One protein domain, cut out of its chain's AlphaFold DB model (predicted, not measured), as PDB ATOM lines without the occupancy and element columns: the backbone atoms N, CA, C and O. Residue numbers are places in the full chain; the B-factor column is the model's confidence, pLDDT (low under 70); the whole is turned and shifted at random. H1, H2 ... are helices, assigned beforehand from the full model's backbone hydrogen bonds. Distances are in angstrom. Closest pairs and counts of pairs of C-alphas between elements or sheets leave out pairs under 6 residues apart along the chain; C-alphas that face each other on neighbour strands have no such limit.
ATOM      1  N   LYS A  31     -34.259  45.653  38.200       44.75
ATOM      2  CA  LYS A  31     -34.927  44.348  38.265       44.75
ATOM      3  C   LYS A  31     -34.491  43.668  39.570       44.75
ATOM      4  O   LYS A  31     -33.295  43.616  39.857       44.75
ATOM      5  N   GLY A  32     -35.460  43.211  40.368       39.66
ATOM      6  CA  GLY A  32     -35.280  42.849  41.785       39.66
ATOM      7  C   GLY A  32     -34.106  41.908  42.092       39.66
ATOM      8  O   GLY A  32     -33.530  41.982  43.177       39.66
ATOM      9  N   ASP A  33     -33.676  41.104  41.119       46.56
ATOM     10  CA  ASP A  33     -32.524  40.202  41.214       46.56
ATOM     11  C   ASP A  33     -31.178  40.914  41.459       46.56
ATOM     12  O   ASP A  33     -30.301  40.373  42.139       46.56
ATOM     13  N   LEU A  34     -30.981  42.125  40.923       43.69
ATOM     14  CA  LEU A  34     -29.691  42.826  40.993       43.69
ATOM     15  C   LEU A  34     -29.495  43.530  42.342       43.69
ATOM     16  O   LEU A  34     -28.412  43.446  42.922       43.69
ATOM     17  N   LEU A  35     -30.545  44.151  42.892       47.19
ATOM     18  CA  LEU A  35     -30.518  44.732  44.243       47.19
ATOM     19  C   LEU A  35     -30.312  43.659  45.316       47.19
ATOM     20  O   LEU A  35     -29.513  43.848  46.235       47.19
ATOM     21  N   ALA A  36     -30.972  42.508  45.154       49.16
ATOM     22  CA  ALA A  36     -30.775  41.360  46.022       49.16
ATOM     23  C   ALA A  36     -29.329  40.841  45.955       49.16
ATOM     24  O   ALA A  36     -28.759  40.534  46.992       49.16
ATOM     25  N   SER A  37     -28.697  40.805  44.777       50.56
ATOM     26  CA  SER A  37     -27.338  40.261  44.602       50.56
ATOM     27  C   SER A  37     -26.240  41.099  45.274       50.56
ATOM     28  O   SER A  37     -25.326  40.532  45.870       50.56
ATOM     29  N   ALA A  38     -26.337  42.431  45.251       52.97
ATOM     30  CA  ALA A  38     -25.409  43.291  45.992       52.97
ATOM     31  C   ALA A  38     -25.658  43.246  47.505       52.97
ATOM     32  O   ALA A  38     -24.714  43.163  48.289       52.97
ATOM     33  N   ALA A  39     -26.926  43.237  47.933       55.84
ATOM     34  CA  ALA A  39     -27.263  43.017  49.336       55.84
ATOM     35  C   ALA A  39     -26.747  41.651  49.819       55.84
ATOM     36  O   ALA A  39     -26.211  41.555  50.920       55.84
ATOM     37  N   LEU A  40     -26.826  40.617  48.977       56.88
ATOM     38  CA  LEU A  40     -26.257  39.298  49.226       56.88
ATOM     39  C   LEU A  40     -24.729  39.364  49.325       56.88
ATOM     40  O   LEU A  40     -24.189  38.893  50.314       56.88
ATOM     41  N   ASP A  41     -24.007  40.010  48.411       63.06
ATOM     42  CA  ASP A  41     -22.544  40.152  48.526       63.06
ATOM     43  C   ASP A  41     -22.116  40.763  49.876       63.06
ATOM     44  O   ASP A  41     -21.213  40.265  50.552       63.06
ATOM     45  N   LEU A  42     -22.863  41.773  50.332       63.25
ATOM     46  CA  LEU A  42     -22.646  42.463  51.604       63.25
ATOM     47  C   LEU A  42     -23.064  41.656  52.847       63.25
ATOM     48  O   LEU A  42     -22.660  42.022  53.956       63.25
ATOM     49  N   SER A  43     -23.843  40.581  52.688       58.09
ATOM     50  CA  SER A  43     -24.521  39.874  53.797       58.09
ATOM     51  C   SER A  43     -24.224  38.385  53.893       58.09
ATOM     52  O   SER A  43     -24.227  37.833  54.988       58.09
ATOM     53  N   ILE A  44     -23.954  37.742  52.762       54.75
ATOM     54  CA  ILE A  44     -23.599  36.324  52.633       54.75
ATOM     55  C   ILE A  44     -22.175  36.124  52.111       54.75
ATOM     56  O   ILE A  44     -21.710  34.990  52.042       54.75
ATOM     57  N   GLY A  45     -21.464  37.199  51.749       58.50
ATOM     58  CA  GLY A  45     -20.037  37.112  51.463       58.50
ATOM     59  C   GLY A  45     -19.260  36.559  52.667       58.50
ATOM     60  O   GLY A  45     -19.714  36.684  53.806       58.50
ATOM     61  N   PRO A  46     -18.064  35.988  52.460       55.53
ATOM     62  CA  PRO A  46     -17.314  35.295  53.512       55.53
ATOM     63  C   PRO A  46     -16.942  36.172  54.720       55.53
ATOM     64  O   PRO A  46     -16.619  35.660  55.792       55.53
ATOM     65  N   LYS A  47     -17.001  37.498  54.565       59.44
ATOM     66  CA  LYS A  47     -16.920  38.482  55.649       59.44
ATOM     67  C   LYS A  47     -18.012  39.542  55.471       59.44
ATOM     68  O   LYS A  47     -17.724  40.613  54.923       59.44
ATOM     69  N   PRO A  48     -19.248  39.281  55.929       58.56
ATOM     70  CA  PRO A  48     -20.363  40.171  55.662       58.56
ATOM     71  C   PRO A  48     -20.225  41.486  56.437       58.56
ATOM     72  O   PRO A  48     -19.736  41.548  57.574       58.56
ATOM     73  N   LEU A  49     -20.640  42.578  55.804       57.56
ATOM     74  CA  LEU A  49     -20.767  43.888  56.439       57.56
ATOM     75  C   LEU A  49     -22.092  44.003  57.195       57.56
ATOM     76  O   LEU A  49     -22.126  44.629  58.252       57.56
ATOM     77  N   ILE A  50     -23.145  43.348  56.702       60.41
ATOM     78  CA  ILE A  50     -24.491  43.394  57.271       60.41
ATOM     79  C   ILE A  50     -24.843  41.997  57.793       60.41
ATOM     80  O   ILE A  50     -25.178  41.105  57.028       60.41
ATOM     81  N   SER A  51     -24.768  41.786  59.109       51.25
ATOM     82  CA  SER A  51     -25.092  40.487  59.726       51.25
ATOM     83  C   SER A  51     -26.585  40.296  60.034       51.25
ATOM     84  O   SER A  51     -26.953  39.282  60.613       51.25
ATOM     85  N   ARG A  52     -27.440  41.284  59.727       49.09
ATOM     86  CA  ARG A  52     -28.843  41.363  60.190       49.09
ATOM     87  C   ARG A  52     -29.901  41.347  59.083       49.09
ATOM     88  O   ARG A  52     -31.057  41.652  59.346       49.09
ATOM     89  N   HIS A  62     -32.846  50.249  50.974       59.19
ATOM     90  CA  HIS A  62     -34.078  50.841  50.445       59.19
ATOM     91  C   HIS A  62     -34.258  52.322  50.787       59.19
ATOM     92  O   HIS A  62     -35.174  52.959  50.273       59.19
ATOM     93  N   THR A  63     -33.410  52.882  51.653       63.75
ATOM     94  CA  THR A  63     -33.472  54.302  52.021       63.75
ATOM     95  C   THR A  63     -32.176  55.027  51.693       63.75
ATOM     96  O   THR A  63     -31.090  54.459  51.811       63.75
ATOM     97  N   LEU A  64     -32.288  56.315  51.357       64.50
ATOM     98  CA  LEU A  64     -31.141  57.199  51.131       64.50
ATOM     99  C   LEU A  64     -30.137  57.129  52.292       64.50
ATOM    100  O   LEU A  64     -28.948  56.941  52.075       64.50
ATOM    101  N   SER A  65     -30.623  57.170  53.533       67.38
ATOM    102  CA  SER A  65     -29.760  57.098  54.717       67.38
ATOM    103  C   SER A  65     -28.967  55.784  54.807       67.38
ATOM    104  O   SER A  65     -27.793  55.790  55.178       67.38
ATOM    105  N   GLN A  66     -29.568  54.649  54.432       66.56
ATOM    106  CA  GLN A  66     -28.856  53.368  54.392       66.56
ATOM    107  C   GLN A  66     -27.790  53.349  53.283       66.56
ATOM    108  O   GLN A  66     -26.707  52.797  53.475       66.56
ATOM    109  N   GLN A  67     -28.078  53.977  52.143       68.50
ATOM    110  CA  GLN A  67     -27.154  54.097  51.014       68.50
ATOM    111  C   GLN A  67     -25.964  55.005  51.352       68.50
ATOM    112  O   GLN A  67     -24.814  54.633  51.122       68.50
ATOM    113  N   GLU A  68     -26.213  56.146  51.994       69.50
ATOM    114  CA  GLU A  68     -25.177  57.050  52.509       69.50
ATOM    115  C   GLU A  68     -24.278  56.357  53.540       69.50
ATOM    116  O   GLU A  68     -23.048  56.478  53.496       69.50
ATOM    117  N   ALA A  69     -24.869  55.582  54.452       71.94
ATOM    118  CA  ALA A  69     -24.119  54.806  55.435       71.94
ATOM    119  C   ALA A  69     -23.230  53.742  54.766       71.94
ATOM    120  O   ALA A  69     -22.084  53.525  55.185       71.94
ATOM    121  N   LEU A  70     -23.726  53.108  53.700       74.06
ATOM    122  CA  LEU A  70     -22.964  52.142  52.918       74.06
ATOM    123  C   LEU A  70     -21.784  52.814  52.201       74.06
ATOM    124  O   LEU A  70     -20.653  52.345  52.320       74.06
ATOM    125  N   MET A  71     -22.002  53.954  51.549       75.31
ATOM    126  CA  MET A  71     -20.936  54.707  50.875       75.31
ATOM    127  C   MET A  71     -19.894  55.258  51.853       75.31
ATOM    128  O   MET A  71     -18.696  55.185  51.585       75.31
ATOM    129  N   THR A  72     -20.319  55.708  53.033       78.88
ATOM    130  CA  THR A  72     -19.408  56.097  54.123       78.88
ATOM    131  C   THR A  72     -18.553  54.916  54.587       78.88
ATOM    132  O   THR A  72     -17.370  55.063  54.896       78.88
ATOM    133  N   THR A  73     -19.136  53.717  54.643       80.25
ATOM    134  CA  THR A  73     -18.399  52.489  54.973       80.25
ATOM    135  C   THR A  73     -17.389  52.150  53.881       80.25
ATOM    136  O   THR A  73     -16.244  51.815  54.184       80.25
ATOM    137  N   ALA A  74     -17.783  52.289  52.618       83.25
ATOM    138  CA  ALA A  74     -16.921  52.055  51.471       83.25
ATOM    139  C   ALA A  74     -15.715  53.009  51.436       83.25
ATOM    140  O   ALA A  74     -14.587  52.570  51.222       83.25
ATOM    141  N   ASP A  75     -15.929  54.289  51.743       83.12
ATOM    142  CA  ASP A  75     -14.859  55.283  51.830       83.12
ATOM    143  C   ASP A  75     -13.837  54.945  52.930       83.12
ATOM    144  O   ASP A  75     -12.622  55.007  52.718       83.12
ATOM    145  N   LYS A  76     -14.311  54.491  54.096       83.75
ATOM    146  CA  LYS A  76     -13.435  54.008  55.176       83.75
ATOM    147  C   LYS A  76     -12.626  52.783  54.750       83.75
ATOM    148  O   LYS A  76     -11.437  52.690  55.071       83.75
ATOM    149  N   LEU A  77     -13.246  51.852  54.021       86.06
ATOM    150  CA  LEU A  77     -12.550  50.689  53.463       86.06
ATOM    151  C   LEU A  77     -11.470  51.123  52.471       86.06
ATOM    152  O   LEU A  77     -10.341  50.650  52.568       86.06
ATOM    153  N   TRP A  78     -11.773  52.067  51.578       90.62
ATOM    154  CA  TRP A  78     -10.793  52.616  50.644       90.62
ATOM    155  C   TRP A  78      -9.587  53.203  51.372       90.62
ATOM    156  O   TRP A  78      -8.454  52.809  51.105       90.62
ATOM    157  N   HIS A  79      -9.807  54.064  52.364       92.94
ATOM    158  CA  HIS A  79      -8.717  54.655  53.140       92.94
ATOM    159  C   HIS A  79      -7.869  53.623  53.892       92.94
ATOM    160  O   HIS A  79      -6.669  53.835  54.055       92.94
ATOM    161  N   SER A  80      -8.472  52.505  54.298       93.00
ATOM    162  CA  SER A  80      -7.779  51.417  54.995       93.00
ATOM    163  C   SER A  80      -6.927  50.549  54.064       93.00
ATOM    164  O   SER A  80      -5.913  50.009  54.494       93.00
ATOM    165  N   TRP A  81      -7.326  50.406  52.795       94.38
ATOM    166  CA  TRP A  81      -6.733  49.432  51.871       94.38
ATOM    167  C   TRP A  81      -6.034  50.037  50.653       94.38
ATOM    168  O   TRP A  81      -5.319  49.317  49.959       94.38
ATOM    169  N   LYS A  82      -6.166  51.345  50.397       94.19
ATOM    170  CA  LYS A  82      -5.580  52.016  49.220       94.19
ATOM    171  C   LYS A  82      -4.063  51.867  49.095       94.19
ATOM    172  O   LYS A  82      -3.537  51.999  47.997       94.19
ATOM    173  N   SER A  83      -3.364  51.598  50.196       95.69
ATOM    174  CA  SER A  83      -1.911  51.396  50.208       95.69
ATOM    175  C   SER A  83      -1.490  49.931  50.023       95.69
ATOM    176  O   SER A  83      -0.304  49.681  49.821       95.69
ATOM    177  N   ASP A  84      -2.413  48.959  50.082       96.75
ATOM    178  CA  ASP A  84      -2.094  47.543  49.851       96.75
ATOM    179  C   ASP A  84      -1.971  47.284  48.334       96.75
ATOM    180  O   ASP A  84      -2.947  47.456  47.592       96.75
ATOM    181  N   PRO A  85      -0.791  46.863  47.837       95.62
ATOM    182  CA  PRO A  85      -0.566  46.673  46.406       95.62
ATOM    183  C   PRO A  85      -1.421  45.542  45.823       95.62
ATOM    184  O   PRO A  85      -1.873  45.646  44.686       95.62
ATOM    185  N   THR A  86      -1.705  44.497  46.604       95.00
ATOM    186  CA  THR A  86      -2.542  43.366  46.172       95.00
ATOM    187  C   THR A  86      -3.972  43.831  45.936       95.00
ATOM    188  O   THR A  86      -4.593  43.474  44.938       95.00
ATOM    189  N   VAL A  87      -4.484  44.674  46.840       94.88
ATOM    190  CA  VAL A  87      -5.812  45.276  46.696       94.88
ATOM    191  C   VAL A  87      -5.852  46.197  45.485       94.88
ATOM    192  O   VAL A  87      -6.774  46.091  44.682       94.88
ATOM    193  N   ARG A  88      -4.848  47.060  45.297       95.06
ATOM    194  CA  ARG A  88      -4.801  47.962  44.136       95.06
ATOM    195  C   ARG A  88      -4.794  47.223  42.800       95.06
ATOM    196  O   ARG A  88      -5.516  47.632  41.898       95.06
ATOM    197  N   VAL A  89      -4.009  46.153  42.678       95.44
ATOM    198  CA  VAL A  89      -3.961  45.336  41.454       95.44
ATOM    199  C   VAL A  89      -5.322  44.703  41.176       95.44
ATOM    200  O   VAL A  89      -5.825  44.812  40.061       95.44
ATOM    201  N   ALA A  90      -5.958  44.112  42.189       95.19
ATOM    202  CA  ALA A  90      -7.278  43.511  42.026       95.19
ATOM    203  C   ALA A  90      -8.367  44.544  41.690       95.19
ATOM    204  O   ALA A  90      -9.252  44.261  40.889       95.19
ATOM    205  N   LEU A  91      -8.299  45.751  42.263       94.44
ATOM    206  CA  LEU A  91      -9.213  46.848  41.934       94.44
ATOM    207  C   LEU A  91      -9.025  47.349  40.498       94.44
ATOM    208  O   LEU A  91     -10.016  47.631  39.831       94.44
ATOM    209  N   ALA A  92      -7.784  47.417  40.008       93.31
ATOM    210  CA  ALA A  92      -7.498  47.767  38.619       93.31
ATOM    211  C   ALA A  92      -8.015  46.695  37.648       93.31
ATOM    212  O   ALA A  92      -8.725  47.022  36.706       93.31
ATOM    213  N   GLN A  93      -7.759  45.411  37.922       93.94
ATOM    214  CA  GLN A  93      -8.308  44.302  37.126       93.94
ATOM    215  C   GLN A  93      -9.838  44.300  37.126       93.94
ATOM    216  O   GLN A  93     -10.469  44.107  36.091       93.94
ATOM    217  N   TYR A  94     -10.444  44.548  38.286       93.19
ATOM    218  CA  TYR A  94     -11.887  44.710  38.385       93.19
ATOM    219  C   TYR A  94     -12.391  45.881  37.540       93.19
ATOM    220  O   TYR A  94     -13.421  45.739  36.889       93.19
ATOM    221  N   ALA A  95     -11.683  47.011  37.524       91.62
ATOM    222  CA  ALA A  95     -12.044  48.146  36.687       91.62
ATOM    223  C   ALA A  95     -11.947  47.806  35.191       91.62
ATOM    224  O   ALA A  95     -12.878  48.115  34.459       91.62
ATOM    225  N   GLU A  96     -10.920  47.087  34.735       90.56
ATOM    226  CA  GLU A  96     -10.842  46.625  33.337       90.56
ATOM    227  C   GLU A  96     -12.034  45.738  32.948       90.56
ATOM    228  O   GLU A  96     -12.720  45.985  31.955       90.56
ATOM    229  N   VAL A  97     -12.366  44.754  33.784       90.25
ATOM    230  CA  VAL A  97     -13.493  43.848  33.515       90.25
ATOM    231  C   VAL A  97     -14.836  44.568  33.629       90.25
ATOM    232  O   VAL A  97     -15.740  44.316  32.843       90.25
ATOM    233  N   CYS A  98     -15.008  45.462  34.601       88.06
ATOM    234  CA  CYS A  98     -16.304  46.073  34.897       88.06
ATOM    235  C   CYS A  98     -16.576  47.338  34.070       88.06
ATOM    236  O   CYS A  98     -17.692  47.534  33.591       88.06
ATOM    237  N   LEU A  99     -15.571  48.194  33.866       84.62
ATOM    238  CA  LEU A  99     -15.684  49.427  33.080       84.62
ATOM    239  C   LEU A  99     -15.534  49.135  31.589       84.62
ATOM    240  O   LEU A  99     -16.394  49.513  30.794       84.62
ATOM    241  N   HIS A 100     -14.462  48.427  31.231       83.44
ATOM    242  CA  HIS A 100     -14.053  48.206  29.845       83.44
ATOM    243  C   HIS A 100     -14.549  46.874  29.276       83.44
ATOM    244  O   HIS A 100     -14.280  46.576  28.116       83.44
ATOM    245  N   GLN A 101     -15.302  46.097  30.069       83.50
ATOM    246  CA  GLN A 101     -15.824  44.783  29.680       83.50
ATOM    247  C   GLN A 101     -14.724  43.871  29.124       83.50
ATOM    248  O   GLN A 101     -14.951  43.112  28.177       83.50
ATOM    249  N   SER A 102     -13.513  43.965  29.688       86.31
ATOM    250  CA  SER A 102     -12.405  43.139  29.228       86.31
ATOM    251  C   SER A 102     -12.739  41.653  29.405       86.31
ATOM    252  O   SER A 102     -13.460  41.242  30.320       86.31
ATOM    253  N   GLY A 103     -12.202  40.823  28.511       84.31
ATOM    254  CA  GLY A 103     -12.322  39.367  28.605       84.31
ATOM    255  C   GLY A 103     -11.479  38.759  29.730       84.31
ATOM    256  O   GLY A 103     -11.467  37.536  29.879       84.31
ATOM    257  N   ASP A 104     -10.776  39.577  30.515       89.25
ATOM    258  CA  ASP A 104      -9.892  39.105  31.572       89.25
ATOM    259  C   ASP A 104     -10.676  38.449  32.698       89.25
ATOM    260  O   ASP A 104     -11.818  38.794  32.992       89.25
ATOM    261  N   LEU A 105     -10.047  37.478  33.347       88.12
ATOM    262  CA  LEU A 105     -10.657  36.713  34.420       88.12
ATOM    263  C   LEU A 105     -10.297  37.317  35.780       88.12
ATOM    264  O   LEU A 105      -9.120  37.438  36.121       88.12
ATOM    265  N   LEU A 106     -11.309  37.622  36.593       90.44
ATOM    266  CA  LEU A 106     -11.116  38.057  37.972       90.44
ATOM    267  C   LEU A 106     -10.690  36.876  38.841       90.44
ATOM    268  O   LEU A 106     -11.362  35.845  38.899       90.44
ATOM    269  N   ASN A 107      -9.569  37.059  39.537       87.06
ATOM    270  CA  ASN A 107      -9.028  36.122  40.515       87.06
ATOM    271  C   ASN A 107      -8.836  36.823  41.867       87.06
ATOM    272  O   ASN A 107      -7.722  36.983  42.364       87.06
ATOM    273  N   ASP A 108      -9.934  37.311  42.436       89.88
ATOM    274  CA  ASP A 108      -9.941  38.138  43.645       89.88
ATOM    275  C   ASP A 108     -10.550  37.417  44.862       89.88
ATOM    276  O   ASP A 108     -10.753  38.011  45.922       89.88
ATOM    277  N   MET A 109     -10.799  36.113  44.742       84.75
ATOM    278  CA  MET A 109     -11.503  35.312  45.743       84.75
ATOM    279  C   MET A 109     -10.814  35.329  47.118       84.75
ATOM    280  O   MET A 109     -11.448  35.537  48.154       84.75
ATOM    281  N   ALA A 110      -9.485  35.197  47.140       87.31
ATOM    282  CA  ALA A 110      -8.707  35.293  48.374       87.31
ATOM    283  C   ALA A 110      -8.864  36.665  49.060       87.31
ATOM    284  O   ALA A 110      -8.826  36.758  50.290       87.31
ATOM    285  N   LEU A 111      -9.085  37.734  48.286       89.94
ATOM    286  CA  LEU A 111      -9.311  39.072  48.826       89.94
ATOM    287  C   LEU A 111     -10.703  39.227  49.433       89.94
ATOM    288  O   LEU A 111     -10.808  39.929  50.431       89.94
ATOM    289  N   HIS A 112     -11.730  38.526  48.947       86.62
ATOM    290  CA  HIS A 112     -13.039  38.492  49.620       86.62
ATOM    291  C   HIS A 112     -12.960  37.856  51.014       86.62
ATOM    292  O   HIS A 112     -13.636  38.307  51.938       86.62
ATOM    293  N   TYR A 113     -12.075  36.873  51.217       83.94
ATOM    294  CA  TYR A 113     -11.788  36.330  52.553       83.94
ATOM    295  C   TYR A 113     -10.859  37.216  53.387       83.94
ATOM    296  O   TYR A 113     -10.961  37.235  54.615       83.94
ATOM    297  N   LYS A 114      -9.923  37.944  52.771       86.69
ATOM    298  CA  LYS A 114      -8.982  38.820  53.491       86.69
ATOM    299  C   LYS A 114      -9.664  40.116  53.934       86.69
ATOM    300  O   LYS A 114      -9.644  40.449  55.122       86.69
ATOM    301  N   VAL A 115     -10.292  40.809  52.992       86.06
ATOM    302  CA  VAL A 115     -10.835  42.162  53.111       86.06
ATOM    303  C   VAL A 115     -12.341  42.095  53.347       86.06
ATOM    304  O   VAL A 115     -13.121  41.725  52.474       86.06
ATOM    305  N   ARG A 116     -12.773  42.491  54.547       82.56
ATOM    306  CA  ARG A 116     -14.201  42.610  54.856       82.56
ATOM    307  C   ARG A 116     -14.837  43.666  53.951       82.56
ATOM    308  O   ARG A 116     -14.354  44.793  53.914       82.56
ATOM    309  N   GLY A 117     -15.928  43.314  53.272       80.81
ATOM    310  CA  GLY A 117     -16.615  44.238  52.366       80.81
ATOM    311  C   GLY A 117     -15.867  44.512  51.060       80.81
ATOM    312  O   GLY A 117     -15.994  45.600  50.505       80.81
ATOM    313  N   PHE A 118     -15.068  43.560  50.571       88.12
ATOM    314  CA  PHE A 118     -14.281  43.761  49.355       88.12
ATOM    315  C   PHE A 118     -15.138  44.072  48.117       88.12
ATOM    316  O   PHE A 118     -14.770  44.944  47.336       88.12
ATOM    317  N   GLY A 119     -16.312  43.450  47.955       86.50
ATOM    318  CA  GLY A 119     -17.234  43.808  46.871       86.50
ATOM    319  C   GLY A 119     -17.683  45.269  46.911       86.50
ATOM    320  O   GLY A 119     -17.617  45.955  45.892       86.50
ATOM    321  N   LEU A 120     -17.993  45.797  48.099       84.12
ATOM    322  CA  LEU A 120     -18.307  47.218  48.275       84.12
ATOM    323  C   LEU A 120     -17.143  48.123  47.861       84.12
ATOM    324  O   LEU A 120     -17.342  49.143  47.204       84.12
ATOM    325  N   LEU A 121     -15.923  47.735  48.236       88.31
ATOM    326  CA  LEU A 121     -14.712  48.465  47.879       88.31
ATOM    327  C   LEU A 121     -14.502  48.500  46.356       88.31
ATOM    328  O   LEU A 121     -14.158  49.550  45.817       88.31
ATOM    329  N   LYS A 122     -14.758  47.382  45.662       91.31
ATOM    330  CA  LYS A 122     -14.704  47.301  44.193       91.31
ATOM    331  C   LYS A 122     -15.666  48.283  43.534       91.31
ATOM    332  O   LYS A 122     -15.258  49.043  42.653       91.31
ATOM    333  N   TYR A 123     -16.921  48.300  43.984       86.44
ATOM    334  CA  TYR A 123     -17.916  49.235  43.464       86.44
ATOM    335  C   TYR A 123     -17.515  50.692  43.719       86.44
ATOM    336  O   TYR A 123     -17.475  51.487  42.783       86.44
ATOM    337  N   TYR A 124     -17.142  51.026  44.959       85.75
ATOM    338  CA  TYR A 124     -16.716  52.374  45.339       85.75
ATOM    339  C   TYR A 124     -15.540  52.877  44.505       85.75
ATOM    340  O   TYR A 124     -15.556  54.010  44.030       85.75
ATOM    341  N   PHE A 125     -14.531  52.030  44.293       89.12
ATOM    342  CA  PHE A 125     -13.369  52.375  43.482       89.12
ATOM    343  C   PHE A 125     -13.777  52.794  42.063       89.12
ATOM    344  O   PHE A 125     -13.386  53.861  41.595       89.12
ATOM    345  N   CYS A 126     -14.640  52.018  41.407       87.31
ATOM    346  CA  CYS A 126     -15.134  52.357  40.072       87.31
ATOM    347  C   CYS A 126     -16.043  53.596  40.070       87.31
ATOM    348  O   CYS A 126     -15.885  54.477  39.228       87.31
ATOM    349  N   ALA A 127     -16.972  53.687  41.022       81.94
ATOM    350  CA  ALA A 127     -17.996  54.729  41.047       81.94
ATOM    351  C   ALA A 127     -17.458  56.111  41.450       81.94
ATOM    352  O   ALA A 127     -18.006  57.123  41.017       81.94
ATOM    353  N   VAL A 128     -16.431  56.156  42.306       81.44
ATOM    354  CA  VAL A 128     -15.929  57.398  42.917       81.44
ATOM    355  C   VAL A 128     -14.513  57.733  42.461       81.44
ATOM    356  O   VAL A 128     -14.226  58.897  42.208       81.44
ATOM    357  N   GLN A 129     -13.615  56.747  42.369       80.38
ATOM    358  CA  GLN A 129     -12.197  57.024  42.094       80.38
ATOM    359  C   GLN A 129     -11.886  57.063  40.598       80.38
ATOM    360  O   GLN A 129     -11.057  57.861  40.175       80.38
ATOM    361  N   MET A 130     -12.548  56.220  39.800       78.62
ATOM    362  CA  MET A 130     -12.338  56.179  38.350       78.62
ATOM    363  C   MET A 130     -13.205  57.205  37.606       78.62
ATOM    364  O   MET A 130     -12.770  57.736  36.591       78.62
ATOM    365  N   GLY A 131     -14.410  57.510  38.109       67.19
ATOM    366  CA  GLY A 131     -15.247  58.614  37.613       67.19
ATOM    367  C   GLY A 131     -15.698  58.490  36.150       67.19
ATOM    368  O   GLY A 131     -15.925  59.506  35.507       67.19
ATOM    369  N   VAL A 132     -15.792  57.267  35.617       65.31
ATOM    370  CA  VAL A 132     -15.925  57.015  34.164       65.31
ATOM    371  C   VAL A 132     -17.376  57.037  33.662       65.31
ATOM    372  O   VAL A 132     -17.595  57.151  32.463       65.31
ATOM    373  N   PHE A 133     -18.370  56.931  34.546       62.25
ATOM    374  CA  PHE A 133     -19.774  56.850  34.136       62.25
ATOM    375  C   PHE A 133     -20.566  58.110  34.467       62.25
ATOM    376  O   PHE A 133     -20.634  58.507  35.634       62.25
ATOM    377  N   ASP A 134     -21.247  58.636  33.449       59.75
ATOM    378  CA  ASP A 134     -22.280  59.664  33.592       59.75
ATOM    379  C   ASP A 134     -23.556  59.098  34.242       59.75
ATOM    380  O   ASP A 134     -24.202  59.791  35.023       59.75
ATOM    381  N   ASP A 135     -23.877  57.819  33.988       63.88
ATOM    382  CA  ASP A 135     -24.935  57.053  34.660       63.88
ATOM    383  C   ASP A 135     -24.349  55.812  35.352       63.88
ATOM    384  O   ASP A 135     -23.801  54.909  34.717       63.88
ATOM    385  N   LYS A 136     -24.473  55.743  36.682       70.94
ATOM    386  CA  LYS A 136     -23.921  54.637  37.482       70.94
ATOM    387  C   LYS A 136     -24.830  53.400  37.494       70.94
ATOM    388  O   LYS A 136     -24.458  52.421  38.149       70.94
ATOM    389  N   SER A 137     -25.981  53.427  36.805       69.88
ATOM    390  CA  SER A 137     -26.880  52.282  36.560       69.88
ATOM    391  C   SER A 137     -26.156  51.090  35.988       69.88
ATOM    392  O   SER A 137     -26.176  50.006  36.575       69.88
ATOM    393  N   GLU A 138     -25.415  51.333  34.923       76.56
ATOM    394  CA  GLU A 138     -24.732  50.292  34.188       76.56
ATOM    395  C   GLU A 138     -23.583  49.691  35.007       76.56
ATOM    396  O   GLU A 138     -23.437  48.472  35.094       76.56
ATOM    397  N   LEU A 139     -22.810  50.536  35.702       80.62
ATOM    398  CA  LEU A 139     -21.763  50.079  36.619       80.62
ATOM    399  C   LEU A 139     -22.329  49.175  37.715       80.62
ATOM    400  O   LEU A 139     -21.727  48.157  38.065       80.62
ATOM    401  N   TRP A 140     -23.458  49.567  38.299       78.38
ATOM    402  CA  TRP A 140     -24.076  48.804  39.368       78.38
ATOM    403  C   TRP A 140     -24.625  47.468  38.870       78.38
ATOM    404  O   TRP A 140     -24.377  46.442  39.498       78.38
ATOM    405  N   GLU A 141     -25.299  47.445  37.721       77.81
ATOM    406  CA  GLU A 141     -25.775  46.202  37.110       77.81
ATOM    407  C   GLU A 141     -24.618  45.235  36.829       77.81
ATOM    408  O   GLU A 141     -24.649  44.081  37.270       77.81
ATOM    409  N   ARG A 142     -23.549  45.723  36.190       83.81
ATOM    410  CA  ARG A 142     -22.326  44.946  35.938       83.81
ATOM    411  C   ARG A 142     -21.706  44.424  37.235       83.81
ATOM    412  O   ARG A 142     -21.332  43.252  37.318       83.81
ATOM    413  N   HIS A 143     -21.640  45.261  38.271       85.62
ATOM    414  CA  HIS A 143     -21.163  44.864  39.595       85.62
ATOM    415  C   HIS A 143     -21.999  43.722  40.187       85.62
ATOM    416  O   HIS A 143     -21.439  42.729  40.655       85.62
ATOM    417  N   CYS A 144     -23.326  43.827  40.129       79.62
ATOM    418  CA  CYS A 144     -24.240  42.815  40.646       79.62
ATOM    419  C   CYS A 144     -24.125  41.481  39.900       79.62
ATOM    420  O   CYS A 144     -24.146  40.423  40.532       79.62
ATOM    421  N   ILE A 145     -23.954  41.511  38.577       80.88
ATOM    422  CA  ILE A 145     -23.719  40.306  37.767       80.88
ATOM    423  C   ILE A 145     -22.411  39.625  38.187       80.88
ATOM    424  O   ILE A 145     -22.398  38.428  38.479       80.88
ATOM    425  N   LEU A 146     -21.324  40.391  38.300       85.81
ATOM    426  CA  LEU A 146     -20.029  39.881  38.756       85.81
ATOM    427  C   LEU A 146     -20.102  39.313  40.182       85.81
ATOM    428  O   LEU A 146     -19.522  38.261  40.459       85.81
ATOM    429  N   ALA A 147     -20.828  39.969  41.088       83.69
ATOM    430  CA  ALA A 147     -21.060  39.471  42.442       83.69
ATOM    431  C   ALA A 147     -21.837  38.145  42.433       83.69
ATOM    432  O   ALA A 147     -21.475  37.212  43.151       83.69
ATOM    433  N   ARG A 148     -22.851  38.016  41.568       78.38
ATOM    434  CA  ARG A 148     -23.593  36.764  41.383       78.38
ATOM    435  C   ARG A 148     -22.676  35.645  40.891       78.38
ATOM    436  O   ARG A 148     -22.694  34.569  41.480       78.38
ATOM    437  N   TYR A 149     -21.847  35.881  39.876       84.50
ATOM    438  CA  TYR A 149     -20.902  34.866  39.386       84.50
ATOM    439  C   TYR A 149     -19.906  34.419  40.454       84.50
ATOM    440  O   TYR A 149     -19.666  33.218  40.581       84.50
ATOM    441  N   ARG A 150     -19.407  35.347  41.280       85.94
ATOM    442  CA  ARG A 150     -18.599  35.004  42.459       85.94
ATOM    443  C   ARG A 150     -19.357  34.066  43.395       85.94
ATOM    444  O   ARG A 150     -18.860  32.984  43.678       85.94
ATOM    445  N   ILE A 151     -20.548  34.458  43.855       78.19
ATOM    446  CA  ILE A 151     -21.354  33.680  44.816       78.19
ATOM    447  C   ILE A 151     -21.635  32.270  44.280       78.19
ATOM    448  O   ILE A 151     -21.537  31.288  45.015       78.19
ATOM    449  N   TRP A 152     -21.945  32.153  42.988       77.25
ATOM    450  CA  TRP A 152     -22.133  30.859  42.331       77.25
ATOM    451  C   TRP A 152     -20.844  30.030  42.316       77.25
ATOM    452  O   TRP A 152     -20.880  28.847  42.650       77.25
ATOM    453  N   GLY A 153     -19.705  30.643  41.992       76.69
ATOM    454  CA  GLY A 153     -18.399  29.990  42.069       76.69
ATOM    455  C   GLY A 153     -18.061  29.500  43.480       76.69
ATOM    456  O   GLY A 153     -17.604  28.370  43.645       76.69
ATOM    457  N   GLU A 154     -18.359  30.293  44.510       76.44
ATOM    458  CA  GLU A 154     -18.170  29.913  45.919       76.44
ATOM    459  C   GLU A 154     -19.034  28.716  46.310       76.44
ATOM    460  O   GLU A 154     -18.552  27.774  46.942       76.44
ATOM    461  N   HIS A 155     -20.302  28.727  45.899       74.81
ATOM    462  CA  HIS A 155     -21.220  27.621  46.144       74.81
ATOM    463  C   HIS A 155     -20.759  26.327  45.456       74.81
ATOM    464  O   HIS A 155     -20.830  25.241  46.042       74.81
ATOM    465  N   LEU A 156     -20.235  26.434  44.232       70.31
ATOM    466  CA  LEU A 156     -19.654  25.302  43.516       70.31
ATOM    467  C   LEU A 156     -18.371  24.804  44.183       70.31
ATOM    468  O   LEU A 156     -18.217  23.599  44.309       70.31
ATOM    469  N   ASN A 157     -17.490  25.683  44.667       71.50
ATOM    470  CA  ASN A 157     -16.292  25.277  45.414       71.50
ATOM    471  C   ASN A 157     -16.653  24.520  46.705       71.50
ATOM    472  O   ASN A 157     -16.030  23.510  47.028       71.50
ATOM    473  N   PHE A 158     -17.700  24.961  47.409       70.50
ATOM    474  CA  PHE A 158     -18.216  24.251  48.580       70.50
ATOM    475  C   PHE A 158     -18.757  22.860  48.218       70.50
ATOM    476  O   PHE A 158     -18.490  21.886  48.921       70.50
ATOM    477  N   SER A 159     -19.492  22.761  47.108       71.81
ATOM    478  CA  SER A 159     -20.092  21.504  46.635       71.81
ATOM    479  C   SER A 159     -19.060  20.541  46.032       71.81
ATOM    480  O   SER A 159     -19.178  19.325  46.168       71.81
ATOM    481  N   TYR A 160     -18.028  21.088  45.392       66.62
ATOM    482  CA  TYR A 160     -16.949  20.387  44.708       66.62
ATOM    483  C   TYR A 160     -15.617  20.877  45.278       66.62
ATOM    484  O   TYR A 160     -15.000  21.825  44.781       66.62
TER     485      TYR A 160
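What this domain is: This is residues 31 to 52 and 62 to 160 of the 175 residues of an uncharacterized protein of Vibrio breoganii (UniProt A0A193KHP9). A helical hairpin, H5 with the longer H6, makes the middle of a compact body; H1 crosses H6 on one side of it, H3 crosses H5 on the opposite side and reaches H6 with residues 98 to 99 alone, and H2 crosses H5. The short H4 makes a corner with H5, and residues 63 to 69 and 155 to 160 stick out. The printed part has 121 residues with six named helices, H1 to H6 in chain order, and no named strand: class all helix. The radius of gyration of the C-alphas is 13.6 A, and the spans are 40 by 32 by 29 A.

How they stand to each other: H1, residues 32 to 44, touches residues 141 to 151 of H6, residues 136 to 159, at a steep tilt of 56 degrees; the closest C-alphas, Leu 34 and Cys 144, are 5.5 A apart. The hub is H5, residues 118 to 130, touching five helices. H1 and H5 only just touch, only at their ends, with 3 pairs of C-alphas within 8 A, Asp 41 and Gly 119 closest at 6.7 A. H2, residues 64 to 81, touches H5 with residues 71 to 78, about perpendicular at 89 degrees; the closest C-alphas, Ala 74 and Leu 121, are 5.5 A apart. H3, residues 85 to 99, touches residues 122 to 126 of H5 at a steep tilt of 69.7 degrees, only just short of perpendicular, the C-alphas of Leu 91 and Lys 122 closest at 6.0 A. With residues 98 to 99, H3 touches H6, the C-alphas of Cys 98 and Arg 142 closest at 6.2 A. H4, residues 109 to 114, and H5 only just touch, only at the corner, with 3 pairs of C-alphas within 8 A, His 112 and Phe 118 closest at 5.4 A. H5 and H6 form a hairpin, a shallow tilt of 24 degrees, opposite ways, the C-alphas of Tyr 123 and His 143 closest at 6.7 A. Every O i to N i+4 pair is within hydrogen-bond range in H1, H2, H3, H4 and H6, and 8 of 9 in H5.

Where its parts are: H1 begins at C-alpha 32 (-35.280, 42.849, 41.785). H2 is 25.6 A long, H3 20.3 A and H6 34.6 A, ending at C-alpha 159 (-20.092, 21.504, 46.635).

The domain as a whole: The C-alphas farthest apart, Asp 134 and Tyr 160, are 41.2 A apart. Residues 53 to 61 are not printed; C-alphas 52 and 62 are 14.6 A apart across this cut. Of the links printed whole, none is long. The mean pLDDT of the printed part is 77.0, with residues 31 to 52, 62 to 68, 131 to 135, 137 and 160 under 70.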